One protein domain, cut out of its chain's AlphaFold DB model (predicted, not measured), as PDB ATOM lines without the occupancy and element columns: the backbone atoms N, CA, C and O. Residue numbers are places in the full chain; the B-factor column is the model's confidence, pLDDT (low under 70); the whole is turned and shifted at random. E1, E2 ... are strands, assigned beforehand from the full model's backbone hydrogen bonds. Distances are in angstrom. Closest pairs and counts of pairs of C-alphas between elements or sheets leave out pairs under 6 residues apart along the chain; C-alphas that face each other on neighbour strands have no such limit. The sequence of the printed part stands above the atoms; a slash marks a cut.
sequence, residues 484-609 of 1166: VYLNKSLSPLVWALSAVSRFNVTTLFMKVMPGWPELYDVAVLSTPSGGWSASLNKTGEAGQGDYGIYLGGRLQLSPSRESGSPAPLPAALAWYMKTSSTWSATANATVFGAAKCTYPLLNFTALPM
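This is residues 484 to 609 of the 1166 residues of an uncharacterized protein of Pyrobaculum ferrireducens (UniProt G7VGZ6). The domain is a sandwich of two five-stranded sheets, one holding E1, E4, E8, E6 and E7 and the other E2, E3, E10, E9 and E5, face to face with their strands running nearly along one another. Along one side of the sandwich the edge strands E5 and E7 come near each other, and along the other side E1 and E2 do. The printed part has 126 residues, with no named helix and ten named strands, E1 to E10 in order along the chain, and its class is all strand. The first sheet has the order E1, E4, E8, E6, E7 and is antiparallel; the second has the order E2, E3, E10, E9, E5 and is mixed. The whole is compact, with a radius of gyration of the C-alphas of 13.8 A, and spans 43 by 29 by 24 A.

E1 is residues 484 to 486, beginning at C-alpha 484 at (132.682, 110.474, 140.455). E2 is residues 494 to 498. E3, residues 505 to 512, is 20.2 A long from first to last C-alpha, and E4, residues 518 to 526, is 23.8 A. E5, residues 533 to 542, is 27.6 A long and bends by 53 degrees at residue 539. E6 is residues 546 to 551, 17.3 A, and E7 is residues 554 to 557. E8, residues 571 to 578, is 23.0 A long, with C-alpha 571 at (125.441, 115.448, 136.146). E9, residues 583 to 592, is 28.9 A long. E10, residues 596 to 608, is the longest strand at 36.4 A and ends at C-alpha 608 at (127.850, 115.714, 162.666).

In the first sheet E1 is an edge strand, antiparallel to E4 at 136 degrees between directions, with N 485 and O 524 at 2.8 A. E4 and E8 are antiparallel at 154 degrees, with N 573 and O 523 at 2.8 A. E8 and E6 are antiparallel at 176 degrees, with N 550 and O 574 at 2.8 A. E6 and E7 form a hairpin at 131 degrees, with N 556 and O 549 at 2.7 A, and E7 is the other edge strand. In the second sheet the edge strand E2 forms a hairpin with E3 at 157 degrees, with N 509 and O 495 at 2.8 A. E3 and E10 are parallel at 27 degrees, with N 508 and O 603 at 2.7 A. E10 and E9 form a hairpin at 158 degrees, with N 604 and O 585 at 2.8 A. E9 and the edge strand E5 are antiparallel at 155 degrees, with N 588 and O 537 at 2.8 A. The facing parts of the two sheets are 9.1 A centre to centre, and their strands stand at 17 degrees to each other. Between the sheets, the closest C-alphas of E5 and E7 are those of Leu 536 and Gln 556, 5.9 A apart, and those of E1 and E2 are Leu 486 and Ala 496, 7.2 A apart. Residues 533 to 534 of E5 also pair, antiparallel, with residues 567 to 568. E2 and E5 are apart.

The two C-alphas farthest apart in the domain are those of Pro 514 and Ala 594, at 43.7 A. Both sheets are strongly twisted. The printed part has no cut. The one long link is E7 to E8, residues 558 to 570. Mean pLDDT of the printed part is 85.1; it is under 70 at residues 498 to 506, 529, 594 to 595 and 600 to 601.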
ATOM      1  N   VAL A 484     133.205 109.525 139.469       82.19
ATOM      2  CA  VAL A 484     132.682 110.474 140.455       82.19
ATOM      3  C   VAL A 484     133.783 111.490 140.728       82.19
ATOM      4  O   VAL A 484     134.777 111.192 141.390       82.19
ATOM      5  N   TYR A 485     133.625 112.692 140.188       84.56
ATOM      6  CA  TYR A 485     134.563 113.791 140.378       84.56
ATOM      7  C   TYR A 485     134.161 114.584 141.618       84.56
ATOM      8  O   TYR A 485     133.197 115.343 141.585       84.56
ATOM      9  N   LEU A 486     134.886 114.381 142.722       86.94
ATOM     10  CA  LEU A 486     134.659 115.107 143.974       86.94
ATOM     11  C   LEU A 486     134.847 116.617 143.772       86.94
ATOM     12  O   LEU A 486     135.834 117.046 143.166       86.94
ATOM     13  N   ASN A 487     133.953 117.419 144.349       86.25
ATOM     14  CA  ASN A 487     134.128 118.862 144.396       86.25
ATOM     15  C   ASN A 487     135.210 119.245 145.423       86.25
ATOM     16  O   ASN A 487     134.955 119.364 146.622       86.25
ATOM     17  N   LYS A 488     136.446 119.424 144.947       85.06
ATOM     18  CA  LYS A 488     137.616 119.675 145.804       85.06
ATOM     19  C   LYS A 488     137.555 121.001 146.566       85.06
ATOM     20  O   LYS A 488     138.209 121.097 147.601       85.06
ATOM     21  N   SER A 489     136.776 121.984 146.104       85.56
ATOM     22  CA  SER A 489     136.642 123.272 146.803       85.56
ATOM     23  C   SER A 489     135.943 123.129 148.156       85.56
ATOM     24  O   SER A 489     136.080 123.991 149.016       85.56
ATOM     25  N   LEU A 490     135.208 122.029 148.353       88.25
ATOM     26  CA  LEU A 490     134.539 121.704 149.606       88.25
ATOM     27  C   LEU A 490     135.429 120.914 150.572       88.25
ATOM     28  O   LEU A 490     134.993 120.614 151.673       88.25
ATOM     29  N   SER A 491     136.661 120.554 150.216       88.06
ATOM     30  CA  SER A 491     137.568 119.892 151.163       88.06
ATOM     31  C   SER A 491     137.966 120.864 152.288       88.06
ATOM     32  O   SER A 491     138.257 122.019 151.975       88.06
ATOM     33  N   PRO A 492     138.007 120.458 153.575       89.69
ATOM     34  CA  PRO A 492     137.770 119.115 154.121       89.69
ATOM     35  C   PRO A 492     136.316 118.833 154.548       89.69
ATOM     36  O   PRO A 492     136.061 117.787 155.140       89.69
ATOM     37  N   LEU A 493     135.365 119.740 154.291       91.50
ATOM     38  CA  LEU A 493     133.940 119.539 154.602       91.50
ATOM     39  C   LEU A 493     133.388 118.290 153.907       91.50
ATOM     40  O   LEU A 493     132.653 117.521 154.522       91.50
ATOM     41  N   VAL A 494     133.781 118.076 152.650       90.31
ATOM     42  CA  VAL A 494     133.439 116.889 151.864       90.31
ATOM     43  C   VAL A 494     134.718 116.176 151.435       90.31
ATOM     44  O   VAL A 494     135.639 116.796 150.901       90.31
ATOM     45  N   TRP A 495     134.775 114.861 151.637       89.56
ATOM     46  CA  TRP A 495     135.876 114.020 151.166       89.56
ATOM     47  C   TRP A 495     135.385 112.649 150.711       89.56
ATOM     48  O   TRP A 495     134.230 112.274 150.905       89.56
ATOM     49  N   ALA A 496     136.278 111.895 150.078       84.31
ATOM     50  CA  ALA A 496     135.972 110.605 149.484       84.31
ATOM     51  C   ALA A 496     137.016 109.545 149.859       84.31
ATOM     52  O   ALA A 496     138.203 109.857 149.958       84.31
ATOM     53  N   LEU A 497     136.588 108.287 150.006       77.88
ATOM     54  CA  LEU A 497     137.476 107.116 150.063       77.88
ATOM     55  C   LEU A 497     137.311 106.270 148.789       77.88
ATOM     56  O   LEU A 497     136.187 105.982 148.368       77.88
ATOM     57  N   SER A 498     138.428 105.859 148.181       61.22
ATOM     58  CA  SER A 498     138.458 104.955 147.020       61.22
ATOM     59  C   SER A 498     138.738 103.510 147.434       61.22
ATOM     60  O   SER A 498     139.663 103.266 148.210       61.22
ATOM     61  N   ALA A 499     138.011 102.549 146.861       42.12
ATOM     62  CA  ALA A 499     138.364 101.131 146.929       42.12
ATOM     63  C   ALA A 499     139.443 100.757 145.886       42.12
ATOM     64  O   ALA A 499     139.670 101.473 144.916       42.12
ATOM     65  N   VAL A 500     140.085  99.603 146.100       37.25
ATOM     66  CA  VAL A 500     141.325  99.048 145.499       37.25
ATOM     67  C   VAL A 500     141.263  98.757 143.973       37.25
ATOM     68  O   VAL A 500     142.001  97.924 143.458       37.25
ATOM     69  N   SER A 501     140.415  99.430 143.189       36.88
ATOM     70  CA  SER A 501     140.414  99.302 141.721       36.88
ATOM     71  C   SER A 501     140.167 100.637 141.015       36.88
ATOM     72  O   SER A 501     139.554 101.544 141.570       36.88
ATOM     73  N   ARG A 502     140.678 100.756 139.781       38.00
ATOM     74  CA  ARG A 502     140.897 102.003 139.016       38.00
ATOM     75  C   ARG A 502     139.656 102.880 138.725       38.00
ATOM     76  O   ARG A 502     139.815 103.857 137.999       38.00
ATOM     77  N   PHE A 503     138.455 102.574 139.235       46.69
ATOM     78  CA  PHE A 503     137.223 103.199 138.728       46.69
ATOM     79  C   PHE A 503     136.176 103.711 139.735       46.69
ATOM     80  O   PHE A 503     135.340 104.482 139.291       46.69
ATOM     81  N   ASN A 504     136.204 103.428 141.048       52.31
ATOM     82  CA  ASN A 504     135.075 103.817 141.923       52.31
ATOM     83  C   ASN A 504     135.502 104.569 143.196       52.31
ATOM     84  O   ASN A 504     136.137 103.998 144.086       52.31
ATOM     85  N   VAL A 505     135.074 105.830 143.331       55.53
ATOM     86  CA  VAL A 505     134.872 106.447 144.654       55.53
ATOM     87  C   VAL A 505     133.718 105.695 145.301       55.53
ATOM     88  O   VAL A 505     132.614 105.755 144.783       55.53
ATOM     89  N   THR A 506     133.965 104.967 146.385       64.94
ATOM     90  CA  THR A 506     132.952 104.104 147.013       64.94
ATOM     91  C   THR A 506     132.196 104.789 148.141       64.94
ATOM     92  O   THR A 506     131.061 104.407 148.414       64.94
ATOM     93  N   THR A 507     132.788 105.806 148.774       82.00
ATOM     94  CA  THR A 507     132.156 106.516 149.891       82.00
ATOM     95  C   THR A 507     132.430 108.012 149.819       82.00
ATOM     96  O   THR A 507     133.593 108.415 149.771       82.00
ATOM     97  N   LEU A 508     131.368 108.814 149.843       88.62
ATOM     98  CA  LEU A 508     131.360 110.258 150.034       88.62
ATOM     99  C   LEU A 508     131.017 110.562 151.489       88.62
ATOM    100  O   LEU A 508     129.984 110.132 152.001       88.62
ATOM    101  N   PHE A 509     131.873 111.333 152.140       92.62
ATOM    102  CA  PHE A 509     131.645 111.835 153.481       92.62
ATOM    103  C   PHE A 509     131.361 113.328 153.431       92.62
ATOM    104  O   PHE A 509     131.990 114.050 152.659       92.62
ATOM    105  N   MET A 510     130.444 113.785 154.280       93.19
ATOM    106  CA  MET A 510     130.181 115.204 154.495       93.19
ATOM    107  C   MET A 510     130.085 115.480 155.987       93.19
ATOM    108  O   MET A 510     129.330 114.819 156.700       93.19
ATOM    109  N   LYS A 511     130.834 116.471 156.462       94.88
ATOM    110  CA  LYS A 511     130.637 117.026 157.797       94.88
ATOM    111  C   LYS A 511     129.463 117.998 157.790       94.88
ATOM    112  O   LYS A 511     129.339 118.800 156.871       94.88
ATOM    113  N   VAL A 512     128.591 117.900 158.790       93.81
ATOM    114  CA  VAL A 512     127.344 118.681 158.862       93.81
ATOM    115  C   VAL A 512     127.196 119.362 160.216       93.81
ATOM    116  O   VAL A 512     127.606 118.803 161.235       93.81
ATOM    117  N   MET A 513     126.605 120.558 160.246       94.00
ATOM    118  CA  MET A 513     126.217 121.178 161.512       94.00
ATOM    119  C   MET A 513     125.102 120.348 162.169       94.00
ATOM    120  O   MET A 513     124.083 120.088 161.520       94.00
ATOM    121  N   PRO A 514     125.254 119.920 163.438       93.81
ATOM    122  CA  PRO A 514     124.254 119.082 164.090       93.81
ATOM    123  C   PRO A 514     122.870 119.741 164.110       93.81
ATOM    124  O   PRO A 514     122.680 120.813 164.677       93.81
ATOM    125  N   GLY A 515     121.888 119.081 163.499       91.25
ATOM    126  CA  GLY A 515     120.492 119.521 163.472       91.25
ATOM    127  C   GLY A 515     120.183 120.672 162.510       91.25
ATOM    128  O   GLY A 515     119.019 121.064 162.418       91.25
ATOM    129  N   TRP A 516     121.164 121.198 161.772       94.00
ATOM    130  CA  TRP A 516     120.956 122.269 160.793       94.00
ATOM    131  C   TRP A 516     120.943 121.724 159.361       94.00
ATOM    132  O   TRP A 516     121.638 120.751 159.066       94.00
ATOM    133  N   PRO A 517     120.134 122.310 158.461       92.12
ATOM    134  CA  PRO A 517     120.117 121.909 157.064       92.12
ATOM    135  C   PRO A 517     121.405 122.328 156.341       92.12
ATOM    136  O   PRO A 517     121.839 123.484 156.413       92.12
ATOM    137  N   GLU A 518     121.958 121.382 155.589       91.31
ATOM    138  CA  GLU A 518     123.098 121.520 154.685       91.31
ATOM    139  C   GLU A 518     122.674 121.118 153.270       91.31
ATOM    140  O   GLU A 518     121.917 120.164 153.104       91.31
ATOM    141  N   LEU A 519     123.160 121.821 152.243       91.00
ATOM    142  CA  LEU A 519     122.933 121.473 150.835       91.00
ATOM    143  C   LEU A 519     124.177 121.803 150.010       91.00
ATOM    144  O   LEU A 519     124.569 122.965 149.941       91.00
ATOM    145  N   TYR A 520     124.791 120.809 149.371       91.00
ATOM    146  CA  TYR A 520     126.030 120.992 148.607       91.00
ATOM    147  C   TYR A 520     126.044 120.201 147.305       91.00
ATOM    148  O   TYR A 520     125.629 119.046 147.289       91.00
ATOM    149  N   ASP A 521     126.631 120.777 146.254       91.25
ATOM    150  CA  ASP A 521     127.081 120.034 145.072       91.25
ATOM    151  C   ASP A 521     128.399 119.321 145.400       91.25
ATOM    152  O   ASP A 521     129.495 119.880 145.279       91.25
ATOM    153  N   VAL A 522     128.283 118.088 145.893       90.44
ATOM    154  CA  VAL A 522     129.394 117.329 146.488       90.44
ATOM    155  C   VAL A 522     130.284 116.655 145.448       90.44
ATOM    156  O   VAL A 522     131.473 116.442 145.692       90.44
ATOM    157  N   ALA A 523     129.740 116.321 144.278       89.06
ATOM    158  CA  ALA A 523     130.482 115.676 143.202       89.06
ATOM    159  C   ALA A 523     129.808 115.881 141.837       89.06
ATOM    160  O   ALA A 523     128.689 116.375 141.746       89.06
ATOM    161  N   VAL A 524     130.473 115.450 140.767       88.81
ATOM    162  CA  VAL A 524     129.896 115.314 139.424       88.81
ATOM    163  C   VAL A 524     130.043 113.864 138.979       88.81
ATOM    164  O   VAL A 524     131.152 113.328 138.969       88.81
ATOM    165  N   LEU A 525     128.937 113.224 138.599       87.00
ATOM    166  CA  LEU A 525     128.967 111.914 137.946       87.00
ATOM    167  C   LEU A 525     129.170 112.113 136.448       87.00
ATOM    168  O   LEU A 525     128.511 112.957 135.840       87.00
ATOM    169  N   SER A 526     130.060 111.336 135.839       86.38
ATOM    170  CA  SER A 526     130.393 111.466 134.420       86.38
ATOM    171  C   SER A 526     130.919 110.155 133.826       86.38
ATOM    172  O   SER A 526     131.392 109.275 134.544       86.38
ATOM    173  N   THR A 527     130.842 110.026 132.504       78.69
ATOM    174  CA  THR A 527     131.372 108.909 131.709       78.69
ATOM    175  C   THR A 527     132.357 109.448 130.665       78.69
ATOM    176  O   THR A 527     132.197 110.580 130.212       78.69
ATOM    177  N   PRO A 528     133.365 108.668 130.225       71.44
ATOM    178  CA  PRO A 528     134.357 109.154 129.259       71.44
ATOM    179  C   PRO A 528     133.796 109.356 127.841       71.44
ATOM    180  O   PRO A 528     134.448 109.983 127.013       71.44
ATOM    181  N   SER A 529     132.594 108.847 127.552       69.12
ATOM    182  CA  SER A 529     131.830 109.150 126.334       69.12
ATOM    183  C   SER A 529     130.508 109.830 126.705       69.12
ATOM    184  O   SER A 529     129.925 109.515 127.745       69.12
ATOM    185  N   GLY A 530     130.053 110.784 125.887       70.88
ATOM    186  CA  GLY A 530     128.761 111.460 126.056       70.88
ATOM    187  C   GLY A 530     127.574 110.598 125.604       70.88
ATOM    188  O   GLY A 530     127.760 109.561 124.971       70.88
ATOM    189  N   GLY A 531     126.347 111.029 125.921       76.69
ATOM    190  CA  GLY A 531     125.110 110.353 125.491       76.69
ATOM    191  C   GLY A 531     124.554 109.300 126.460       76.69
ATOM    192  O   GLY A 531     123.631 108.573 126.103       76.69
ATOM    193  N   TRP A 532     125.081 109.228 127.683       84.94
ATOM    194  CA  TRP A 532     124.605 108.325 128.735       84.94
ATOM    195  C   TRP A 532     123.747 109.070 129.760       84.94
ATOM    196  O   TRP A 532     123.890 110.278 129.957       84.94
ATOM    197  N   SER A 533     122.868 108.347 130.450       88.44
ATOM    198  CA  SER A 533     122.144 108.865 131.620       88.44
ATOM    199  C   SER A 533     122.289 107.920 132.806       88.44
ATOM    200  O   SER A 533     122.560 106.738 132.614       88.44
ATOM    201  N   ALA A 534     122.130 108.417 134.032       88.56
ATOM    202  CA  ALA A 534     122.231 107.600 135.238       88.56
ATOM    203  C   ALA A 534     121.095 107.868 136.228       88.56
ATOM    204  O   ALA A 534     120.612 108.993 136.331       88.56
ATOM    205  N   SER A 535     120.699 106.841 136.976       91.19
ATOM    206  CA  SER A 535     119.841 106.952 138.159       91.19
ATOM    207  C   SER A 535     120.510 106.296 139.365       91.19
ATOM    208  O   SER A 535     121.342 105.397 139.211       91.19
ATOM    209  N   LEU A 536     120.140 106.732 140.570       90.31
ATOM    210  CA  LEU A 536     120.588 106.106 141.816       90.31
ATOM    211  C   LEU A 536     119.457 105.274 142.419       90.31
ATOM    212  O   LEU A 536     118.319 105.739 142.469       90.31
ATOM    213  N   ASN A 537     119.790 104.075 142.892       89.75
ATOM    214  CA  ASN A 537     118.875 103.171 143.589       89.75
ATOM    215  C   ASN A 537     119.428 102.869 144.988       89.75
ATOM    216  O   ASN A 537     120.537 102.339 145.095       89.75
ATOM    217  N   LYS A 538     118.676 103.198 146.043       91.31
ATOM    218  CA  LYS A 538     119.047 102.956 147.444       91.31
ATOM    219  C   LYS A 538     119.094 101.452 147.722       91.31
ATOM    220  O   LYS A 538     118.202 100.714 147.323       91.31
ATOM    221  N   THR A 539     120.147 101.004 148.391       88.19
ATOM    222  CA  THR A 539     120.366  99.594 148.759       88.19
ATOM    223  C   THR A 539     120.446  99.373 150.262       88.19
ATOM    224  O   THR A 539     120.327  98.240 150.716       88.19
ATOM    225  N   GLY A 540     120.646 100.440 151.032       87.12
ATOM    226  CA  GLY A 540     120.757 100.396 152.481       87.12
ATOM    227  C   GLY A 540     120.776 101.803 153.064       87.12
ATOM    228  O   GLY A 540     121.152 102.761 152.387       87.12
ATOM    229  N   GLU A 541     120.350 101.918 154.316       91.00
ATOM    230  CA  GLU A 541     120.321 103.163 155.077       91.00
ATOM    231  C   GLU A 541     120.549 102.860 156.562       91.00
ATOM    232  O   GLU A 541     120.080 101.838 157.067       91.00
ATOM    233  N   ALA A 542     121.275 103.733 157.255       91.81
ATOM    234  CA  ALA A 542     121.493 103.668 158.692       91.81
ATOM    235  C   ALA A 542     121.518 105.075 159.310       91.81
ATOM    236  O   ALA A 542     122.018 106.028 158.714       91.81
ATOM    237  N   GLY A 543     121.024 105.193 160.545       89.31
ATOM    238  CA  GLY A 543     120.900 106.465 161.263       89.31
ATOM    239  C   GLY A 543     119.552 107.157 161.038       89.31
ATOM    240  O   GLY A 543     118.667 106.620 160.378       89.31
ATOM    241  N   GLN A 544     119.385 108.346 161.620       86.38
ATOM    242  CA  GLN A 544     118.188 109.177 161.455       86.38
ATOM    243  C   GLN A 544     118.558 110.580 160.970       86.38
ATOM    244  O   GLN A 544     119.545 111.168 161.418       86.38
ATOM    245  N   GLY A 545     117.758 111.126 160.058       86.44
ATOM    246  CA  GLY A 545     117.903 112.485 159.547       86.44
ATOM    247  C   GLY A 545     117.054 112.727 158.304       86.44
ATOM    248  O   GLY A 545     116.667 111.783 157.616       86.44
ATOM    249  N   ASP A 546     116.796 113.997 158.005       91.81
ATOM    250  CA  ASP A 546     116.178 114.389 156.743       91.81
ATOM    251  C   ASP A 546     117.268 114.520 155.681       91.81
ATOM    252  O   ASP A 546     118.292 115.171 155.905       91.81
ATOM    253  N   TYR A 547     117.066 113.911 154.515       93.81
ATOM    254  CA  TYR A 547     118.042 113.959 153.432       93.81
ATOM    255  C   TYR A 547     117.384 113.977 152.056       93.81
ATOM    256  O   TYR A 547     116.242 113.554 151.861       93.81
ATOM    257  N   GLY A 548     118.139 114.468 151.081       93.62
ATOM    258  CA  GLY A 548     117.754 114.466 149.679       93.62
ATOM    259  C   GLY A 548     118.996 114.389 148.808       93.62
ATOM    260  O   GLY A 548     119.867 115.247 148.900       93.62
ATOM    261  N   ILE A 549     119.093 113.366 147.967       94.06
ATOM    262  CA  ILE A 549     120.208 113.201 147.030       94.06
ATOM    263  C   ILE A 549     119.679 113.454 145.631       94.06
ATOM    264  O   ILE A 549     118.752 112.776 145.189       94.06
ATOM    265  N   TYR A 550     120.261 114.426 144.939       93.69
ATOM    266  CA  TYR A 550     119.826 114.895 143.632       93.69
ATOM    267  C   TYR A 550     120.922 114.661 142.601       93.69
ATOM    268  O   TYR A 550     122.102 114.845 142.884       93.69
ATOM    269  N   LEU A 551     120.524 114.303 141.383       92.00
ATOM    270  CA  LEU A 551     121.429 114.137 140.253       92.00
ATOM    271  C   LEU A 551     120.929 114.990 139.086       92.00
ATOM    272  O   LEU A 551     119.805 114.802 138.621       92.00
ATOM    273  N   GLY A 552     121.726 115.970 138.656       89.75
ATOM    274  CA  GLY A 552     121.329 116.939 137.627       89.75
ATOM    275  C   GLY A 552     120.059 117.714 138.004       89.75
ATOM    276  O   GLY A 552     119.177 117.893 137.169       89.75
ATOM    277  N   GLY A 553     119.913 118.068 139.288       89.69
ATOM    278  CA  GLY A 553     118.726 118.736 139.840       89.69
ATOM    279  C   GLY A 553     117.505 117.830 140.065       89.69
ATOM    280  O   GLY A 553     116.491 118.286 140.584       89.69
ATOM    281  N   ARG A 554     117.573 116.539 139.713       92.25
ATOM    282  CA  ARG A 554     116.463 115.585 139.882       92.25
ATOM    283  C   ARG A 554     116.624 114.791 141.172       92.25
ATOM    284  O   ARG A 554     117.634 114.104 141.323       92.25
ATOM    285  N   LEU A 555     115.626 114.822 142.058       93.75
ATOM    286  CA  LEU A 555     115.627 114.036 143.299       93.75
ATOM    287  C   LEU A 555     115.722 112.538 142.986       93.75
ATOM    288  O   LEU A 555     114.848 111.980 142.320       93.75
ATOM    289  N   GLN A 556     116.775 111.905 143.490       93.38
ATOM    290  CA  GLN A 556     117.016 110.474 143.379       93.38
ATOM    291  C   GLN A 556     116.581 109.746 144.646       93.38
ATOM    292  O   GLN A 556     115.723 108.873 144.567       93.38
ATOM    293  N   LEU A 557     117.137 110.126 145.802       94.00
ATOM    294  CA  LEU A 557     116.927 109.427 147.074       94.00
ATOM    295  C   LEU A 557     116.427 110.388 148.156       94.00
ATOM    296  O   LEU A 557     116.889 111.527 148.225       94.00
ATOM    297  N   SER A 558     115.520 109.914 149.006       92.88
ATOM    298  CA  SER A 558     115.031 110.589 150.217       92.88
ATOM    299  C   SER A 558     114.498 109.540 151.213       92.88
ATOM    300  O   SER A 558     114.398 108.363 150.843       92.88
ATOM    301  N   PRO A 559     114.090 109.912 152.445       89.25
ATOM    302  CA  PRO A 559     113.489 108.962 153.385       89.25
ATOM    303  C   PRO A 559     112.297 108.188 152.800       89.25
ATOM    304  O   PRO A 559     112.117 107.010 153.090       89.25
ATOM    305  N   SER A 560     111.516 108.826 151.922       89.88
ATOM    306  CA  SER A 560     110.347 108.241 151.254       89.88
ATOM    307  C   SER A 560     110.605 107.766 149.818       89.88
ATOM    308  O   SER A 560     109.680 107.283 149.165       89.88
ATOM    309  N   ARG A 561     111.833 107.906 149.293       89.94
ATOM    310  CA  ARG A 561     112.155 107.616 147.889       89.94
ATOM    311  C   ARG A 561     113.427 106.792 147.750       89.94
ATOM    312  O   ARG A 561     114.514 107.229 148.118       89.94
ATOM    313  N   GLU A 562     113.296 105.625 147.127       91.31
ATOM    314  CA  GLU A 562     114.411 104.687 146.941       91.31
ATOM    315  C   GLU A 562     115.070 104.763 145.558       91.31
ATOM    316  O   GLU A 562     116.145 104.201 145.368       91.31
ATOM    317  N   SER A 563     114.457 105.449 144.587       90.19
ATOM    318  CA  SER A 563     115.035 105.656 143.252       90.19
ATOM    319  C   SER A 563     114.462 106.875 142.520       90.19
ATOM    320  O   SER A 563     113.332 107.314 142.775       90.19
ATOM    321  N   GLY A 564     115.240 107.421 141.578       88.50
ATOM    322  CA  GLY A 564     114.866 108.575 140.755       88.50
ATOM    323  C   GLY A 564     114.848 108.306 139.252       88.50
ATOM    324  O   GLY A 564     115.328 107.289 138.758       88.50
ATOM    325  N   SER A 565     114.306 109.267 138.498       90.19
ATOM    326  CA  SER A 565     114.380 109.262 137.033       90.19
ATOM    327  C   SER A 565     115.826 109.481 136.558       90.19
ATOM    328  O   SER A 565     116.504 110.329 137.155       90.19
ATOM    329  N   PRO A 566     116.272 108.835 135.463       89.81
ATOM    330  CA  PRO A 566     117.617 109.027 134.928       89.81
ATOM    331  C   PRO A 566     117.929 110.498 134.608       89.81
ATOM    332  O   PRO A 566     117.076 111.225 134.091       89.81
ATOM    333  N   ALA A 567     119.149 110.935 134.915       90.56
ATOM    334  CA  ALA A 567     119.688 112.256 134.602       90.56
ATOM    335  C   ALA A 567     120.802 112.139 133.541       90.56
ATOM    336  O   ALA A 567     121.616 111.215 133.641       90.56
ATOM    337  N   PRO A 568     120.861 113.025 132.530       91.00
ATOM    338  CA  PRO A 568     121.932 113.022 131.528       91.00
ATOM    339  C   PRO A 568     123.308 113.254 132.165       91.00
ATOM    340  O   PRO A 568     123.436 114.134 133.011       91.00
ATOM    341  N   LEU A 569     124.327 112.495 131.755       86.94
ATOM    342  CA  LEU A 569     125.707 112.673 132.215       86.94
ATOM    343  C   LEU A 569     126.500 113.597 131.265       86.94
ATOM    344  O   LEU A 569     126.327 113.486 130.047       86.94
ATOM    345  N   PRO A 570     127.402 114.459 131.781       89.94
ATOM    346  CA  PRO A 570     127.764 114.627 133.191       89.94
ATOM    347  C   PRO A 570     126.687 115.357 134.013       89.94
ATOM    348  O   PRO A 570     126.097 116.329 133.551       89.94
ATOM    349  N   ALA A 571     126.459 114.904 135.248       89.06
ATOM    350  CA  ALA A 571     125.441 115.448 136.146       89.06
ATOM    351  C   ALA A 571     126.027 115.817 137.512       89.06
ATOM    352  O   ALA A 571     126.719 115.008 138.135       89.06
ATOM    353  N   ALA A 572     125.699 117.014 138.007       91.44
ATOM    354  CA  ALA A 572     126.017 117.421 139.373       91.44
ATOM    355  C   ALA A 572     125.251 116.561 140.388       91.44
ATOM    356  O   ALA A 572     124.052 116.317 140.228       91.44
ATOM    357  N   LEU A 573     125.957 116.099 141.414       91.38
ATOM    358  CA  LEU A 573     125.427 115.356 142.546       91.38
ATOM    359  C   LEU A 573     125.266 116.322 143.718       91.38
ATOM    360  O   LEU A 573     126.253 116.670 144.368       91.38
ATOM    361  N   ALA A 574     124.028 116.733 143.980       93.12
ATOM    362  CA  ALA A 574     123.704 117.590 145.111       93.12
ATOM    363  C   ALA A 574     123.200 116.749 146.286       93.12
ATOM    364  O   ALA A 574     122.426 115.806 146.104       93.12
ATOM    365  N   TRP A 575     123.617 117.098 147.495       94.00
ATOM    366  CA  TRP A 575     123.261 116.379 148.709       94.00
ATOM    367  C   TRP A 575     122.742 117.349 149.768       94.00
ATOM    368  O   TRP A 575     123.481 118.194 150.270       94.00
ATOM    369  N   TYR A 576     121.451 117.217 150.072       94.19
ATOM    370  CA  TYR A 576     120.774 117.821 151.214       94.19
ATOM    371  C   TYR A 576     120.852 116.893 152.429       94.19
ATOM    372  O   TYR A 576     120.559 115.700 152.298       94.19
ATOM    373  N   MET A 577     121.177 117.438 153.598       93.50
ATOM    374  CA  MET A 577     121.209 116.695 154.856       93.50
ATOM    375  C   MET A 577     120.843 117.578 156.053       93.50
ATOM    376  O   MET A 577     121.334 118.697 156.173       93.50
ATOM    377  N   LYS A 578     120.054 117.042 156.986       93.56
ATOM    378  CA  LYS A 578     119.816 117.592 158.325       93.56
ATOM    379  C   LYS A 578     119.800 116.446 159.337       93.56
ATOM    380  O   LYS A 578     118.871 115.642 159.368       93.56
ATOM    381  N   THR A 579     120.837 116.351 160.165       93.12
ATOM    382  CA  THR A 579     120.939 115.320 161.211       93.12
ATOM    383  C   THR A 579     121.783 115.789 162.388       93.12
ATOM    384  O   THR A 579     122.654 116.642 162.236       93.12
ATOM    385  N   SER A 580     121.527 115.231 163.567       92.75
ATOM    386  CA  SER A 580     122.329 115.398 164.783       92.75
ATOM    387  C   SER A 580     123.178 114.165 165.120       92.75
ATOM    388  O   SER A 580     123.911 114.183 166.104       92.75
ATOM    389  N   SER A 581     123.086 113.094 164.329       92.38
ATOM    390  CA  SER A 581     123.824 111.836 164.513       92.38
ATOM    391  C   SER A 581     124.439 111.373 163.195       92.38
ATOM    392  O   SER A 581     124.053 111.845 162.131       92.38
ATOM    393  N   THR A 582     125.395 110.446 163.238       94.06
ATOM    394  CA  THR A 582     125.919 109.847 162.006       94.06
ATOM    395  C   THR A 582     124.784 109.221 161.196       94.06
ATOM    396  O   THR A 582     123.996 108.438 161.728       94.06
ATOM    397  N   TRP A 583     124.720 109.556 159.912       94.25
ATOM    398  CA  TRP A 583     123.759 109.000 158.963       94.25
ATOM    399  C   TRP A 583     124.505 108.454 157.753       94.25
ATOM    400  O   TRP A 583     125.479 109.063 157.306       94.25
ATOM    401  N   SER A 584     124.058 107.326 157.212       92.56
ATOM    402  CA  SER A 584     124.590 106.804 155.963       92.56
ATOM    403  C   SER A 584     123.533 106.168 155.072       92.56
ATOM    404  O   SER A 584     122.570 105.571 155.546       92.56
ATOM    405  N   ALA A 585     123.737 106.263 153.760       91.12
ATOM    406  CA  ALA A 585     122.949 105.545 152.767       91.12
ATOM    407  C   ALA A 585     123.838 105.020 151.648       91.12
ATOM    408  O   ALA A 585     124.672 105.740 151.104       91.12
ATOM    409  N   THR A 586     123.625 103.769 151.262       89.31
ATOM    410  CA  THR A 586     124.294 103.154 150.120       89.31
ATOM    411  C   THR A 586     123.367 103.155 148.916       89.31
ATOM    412  O   THR A 586     122.180 102.849 149.028       89.31
ATOM    413  N   ALA A 587     123.915 103.480 147.749       88.75
ATOM    414  CA  ALA A 587     123.193 103.474 146.491       88.75
ATOM    415  C   ALA A 587     124.010 102.840 145.360       88.75
ATOM    416  O   ALA A 587     125.223 103.041 145.230       88.75
ATOM    417  N   ASN A 588     123.309 102.106 144.501       86.44
ATOM    418  CA  ASN A 588     123.836 101.623 143.233       86.44
ATOM    419  C   ASN A 588     123.544 102.652 142.138       86.44
ATOM    420  O   ASN A 588     122.436 103.186 142.063       86.44
ATOM    421  N   ALA A 589     124.520 102.891 141.265       84.62
ATOM    422  CA  ALA A 589     124.335 103.714 140.077       84.62
ATOM    423  C   ALA A 589     123.937 102.816 138.899       84.62
ATOM    424  O   ALA A 589     124.689 101.919 138.507       84.62
ATOM    425  N   THR A 590     122.760 103.051 138.326       86.50
ATOM    426  CA  THR A 590     122.321 102.402 137.087       86.50
ATOM    427  C   THR A 590     122.525 103.368 135.933       86.50
ATOM    428  O   THR A 590     121.946 104.451 135.930       86.50
ATOM    429  N   VAL A 591     123.343 102.980 134.955       84.69
ATOM    430  CA  VAL A 591     123.655 103.785 133.769       84.69
ATOM    431  C   VAL A 591     122.939 103.212 132.549       84.69
ATOM    432  O   VAL A 591     122.921 101.998 132.326       84.69
ATOM    433  N   PHE A 592     122.330 104.103 131.774       83.00
ATOM    434  CA  PHE A 592     121.498 103.811 130.617       83.00
ATOM    435  C   PHE A 592     122.175 104.326 129.339       83.00
ATOM    436  O   PHE A 592     122.491 105.515 129.236       83.00
ATOM    437  N   GLY A 593     122.368 103.416 128.379       75.62
ATOM    438  CA  GLY A 593     122.787 103.661 126.993       75.62
ATOM    439  C   GLY A 593     122.366 102.474 126.121       75.62
ATOM    440  O   GLY A 593     121.226 102.034 126.231       75.62
ATOM    441  N   ALA A 594     123.259 101.903 125.302       65.12
ATOM    442  CA  ALA A 594     122.932 100.723 124.477       65.12
ATOM    443  C   ALA A 594     122.691  99.431 125.295       65.12
ATOM    444  O   ALA A 594     121.963  98.544 124.860       65.12
ATOM    445  N   ALA A 595     123.277  99.339 126.493       64.94
ATOM    446  CA  ALA A 595     123.024  98.294 127.484       64.94
ATOM    447  C   ALA A 595     122.740  98.940 128.852       64.94
ATOM    448  O   ALA A 595     123.239 100.030 129.144       64.94
ATOM    449  N   LYS A 596     121.939  98.274 129.694       78.12
ATOM    450  CA  LYS A 596     121.683  98.688 131.082       78.12
ATOM    451  C   LYS A 596     122.753  98.085 131.986       78.12
ATOM    452  O   LYS A 596     122.791  96.868 132.155       78.12
ATOM    453  N   CYS A 597     123.574  98.928 132.603       75.81
ATOM    454  CA  CYS A 597     124.648  98.489 133.493       75.81
ATOM    455  C   CYS A 597     124.417  99.056 134.898       75.81
ATOM    456  O   CYS A 597     124.098 100.233 135.052       75.81
ATOM    457  N   THR A 598     124.526  98.215 135.927       76.12
ATOM    458  CA  THR A 598     124.378  98.635 137.330       76.12
ATOM    459  C   THR A 598     125.684  98.400 138.057       76.12
ATOM    460  O   THR A 598     126.226  97.299 138.007       76.12
ATOM    461  N   TYR A 599     126.161  99.431 138.742       72.00
ATOM    462  CA  TYR A 599     127.399  99.384 139.496       72.00
ATOM    463  C   TYR A 599     127.135  99.671 140.980       72.00
ATOM    464  O   TYR A 599     126.383 100.601 141.290       72.00
ATOM    465  N   PRO A 600     127.757  98.922 141.906       65.56
ATOM    466  CA  PRO A 600     127.777  99.290 143.316       65.56
ATOM    467  C   PRO A 600     128.727 100.474 143.478       65.56
ATOM    468  O   PRO A 600     129.915 100.325 143.175       65.56
ATOM    469  N   LEU A 601     128.232 101.664 143.850       65.44
ATOM    470  CA  LEU A 601     129.108 102.828 143.691       65.44
ATOM    471  C   LEU A 601     129.009 104.012 144.640       65.44
ATOM    472  O   LEU A 601     129.985 104.739 144.656       65.44
ATOM    473  N   LEU A 602     127.980 104.254 145.451       76.81
ATOM    474  CA  LEU A 602     128.025 105.449 146.310       76.81
ATOM    475  C   LEU A 602     127.445 105.188 147.694       76.81
ATOM    476  O   LEU A 602     126.235 105.068 147.861       76.81
ATOM    477  N   ASN A 603     128.316 105.122 148.695       87.69
ATOM    478  CA  ASN A 603     127.941 105.288 150.088       87.69
ATOM    479  C   ASN A 603     128.023 106.776 150.452       87.69
ATOM    480  O   ASN A 603     129.062 107.399 150.276       87.69
ATOM    481  N   PHE A 604     126.940 107.350 150.948       91.69
ATOM    482  CA  PHE A 604     126.878 108.707 151.472       91.69
ATOM    483  C   PHE A 604     126.930 108.605 152.985       91.69
ATOM    484  O   PHE A 604     126.159 107.849 153.559       91.69
ATOM    485  N   THR A 605     127.844 109.307 153.647       93.75
ATOM    486  CA  THR A 605     127.972 109.269 155.110       93.75
ATOM    487  C   THR A 605     128.096 110.679 155.676       93.75
ATOM    488  O   THR A 605     129.105 111.354 155.475       93.75
ATOM    489  N   ALA A 606     127.052 111.150 156.355       94.00
ATOM    490  CA  ALA A 606     127.050 112.434 157.042       94.00
ATOM    491  C   ALA A 606     127.586 112.264 158.466       94.00
ATOM    492  O   ALA A 606     127.119 111.400 159.211       94.00
ATOM    493  N   LEU A 607     128.555 113.096 158.841       94.88
ATOM    494  CA  LEU A 607     129.175 113.108 160.163       94.88
ATOM    495  C   LEU A 607     128.882 114.452 160.843       94.88
ATOM    496  O   LEU A 607     129.395 115.478 160.389       94.88
ATOM    497  N   PRO A 608     128.064 114.489 161.908       94.50
ATOM    498  CA  PRO A 608     127.850 115.714 162.666       94.50
ATOM    499  C   PRO A 608     129.169 116.245 163.233       94.50
ATOM    500  O   PRO A 608     129.953 115.486 163.807       94.50
ATOM    501  N   MET A 609     129.413 117.541 163.064       95.50
ATOM    502  CA  MET A 609     130.580 118.216 163.629       95.50
ATOM    503  C   MET A 609     130.461 118.345 165.146       95.50
ATOM    504  O   MET A 609     129.363 118.463 165.695       95.50
TER     505      MET A 609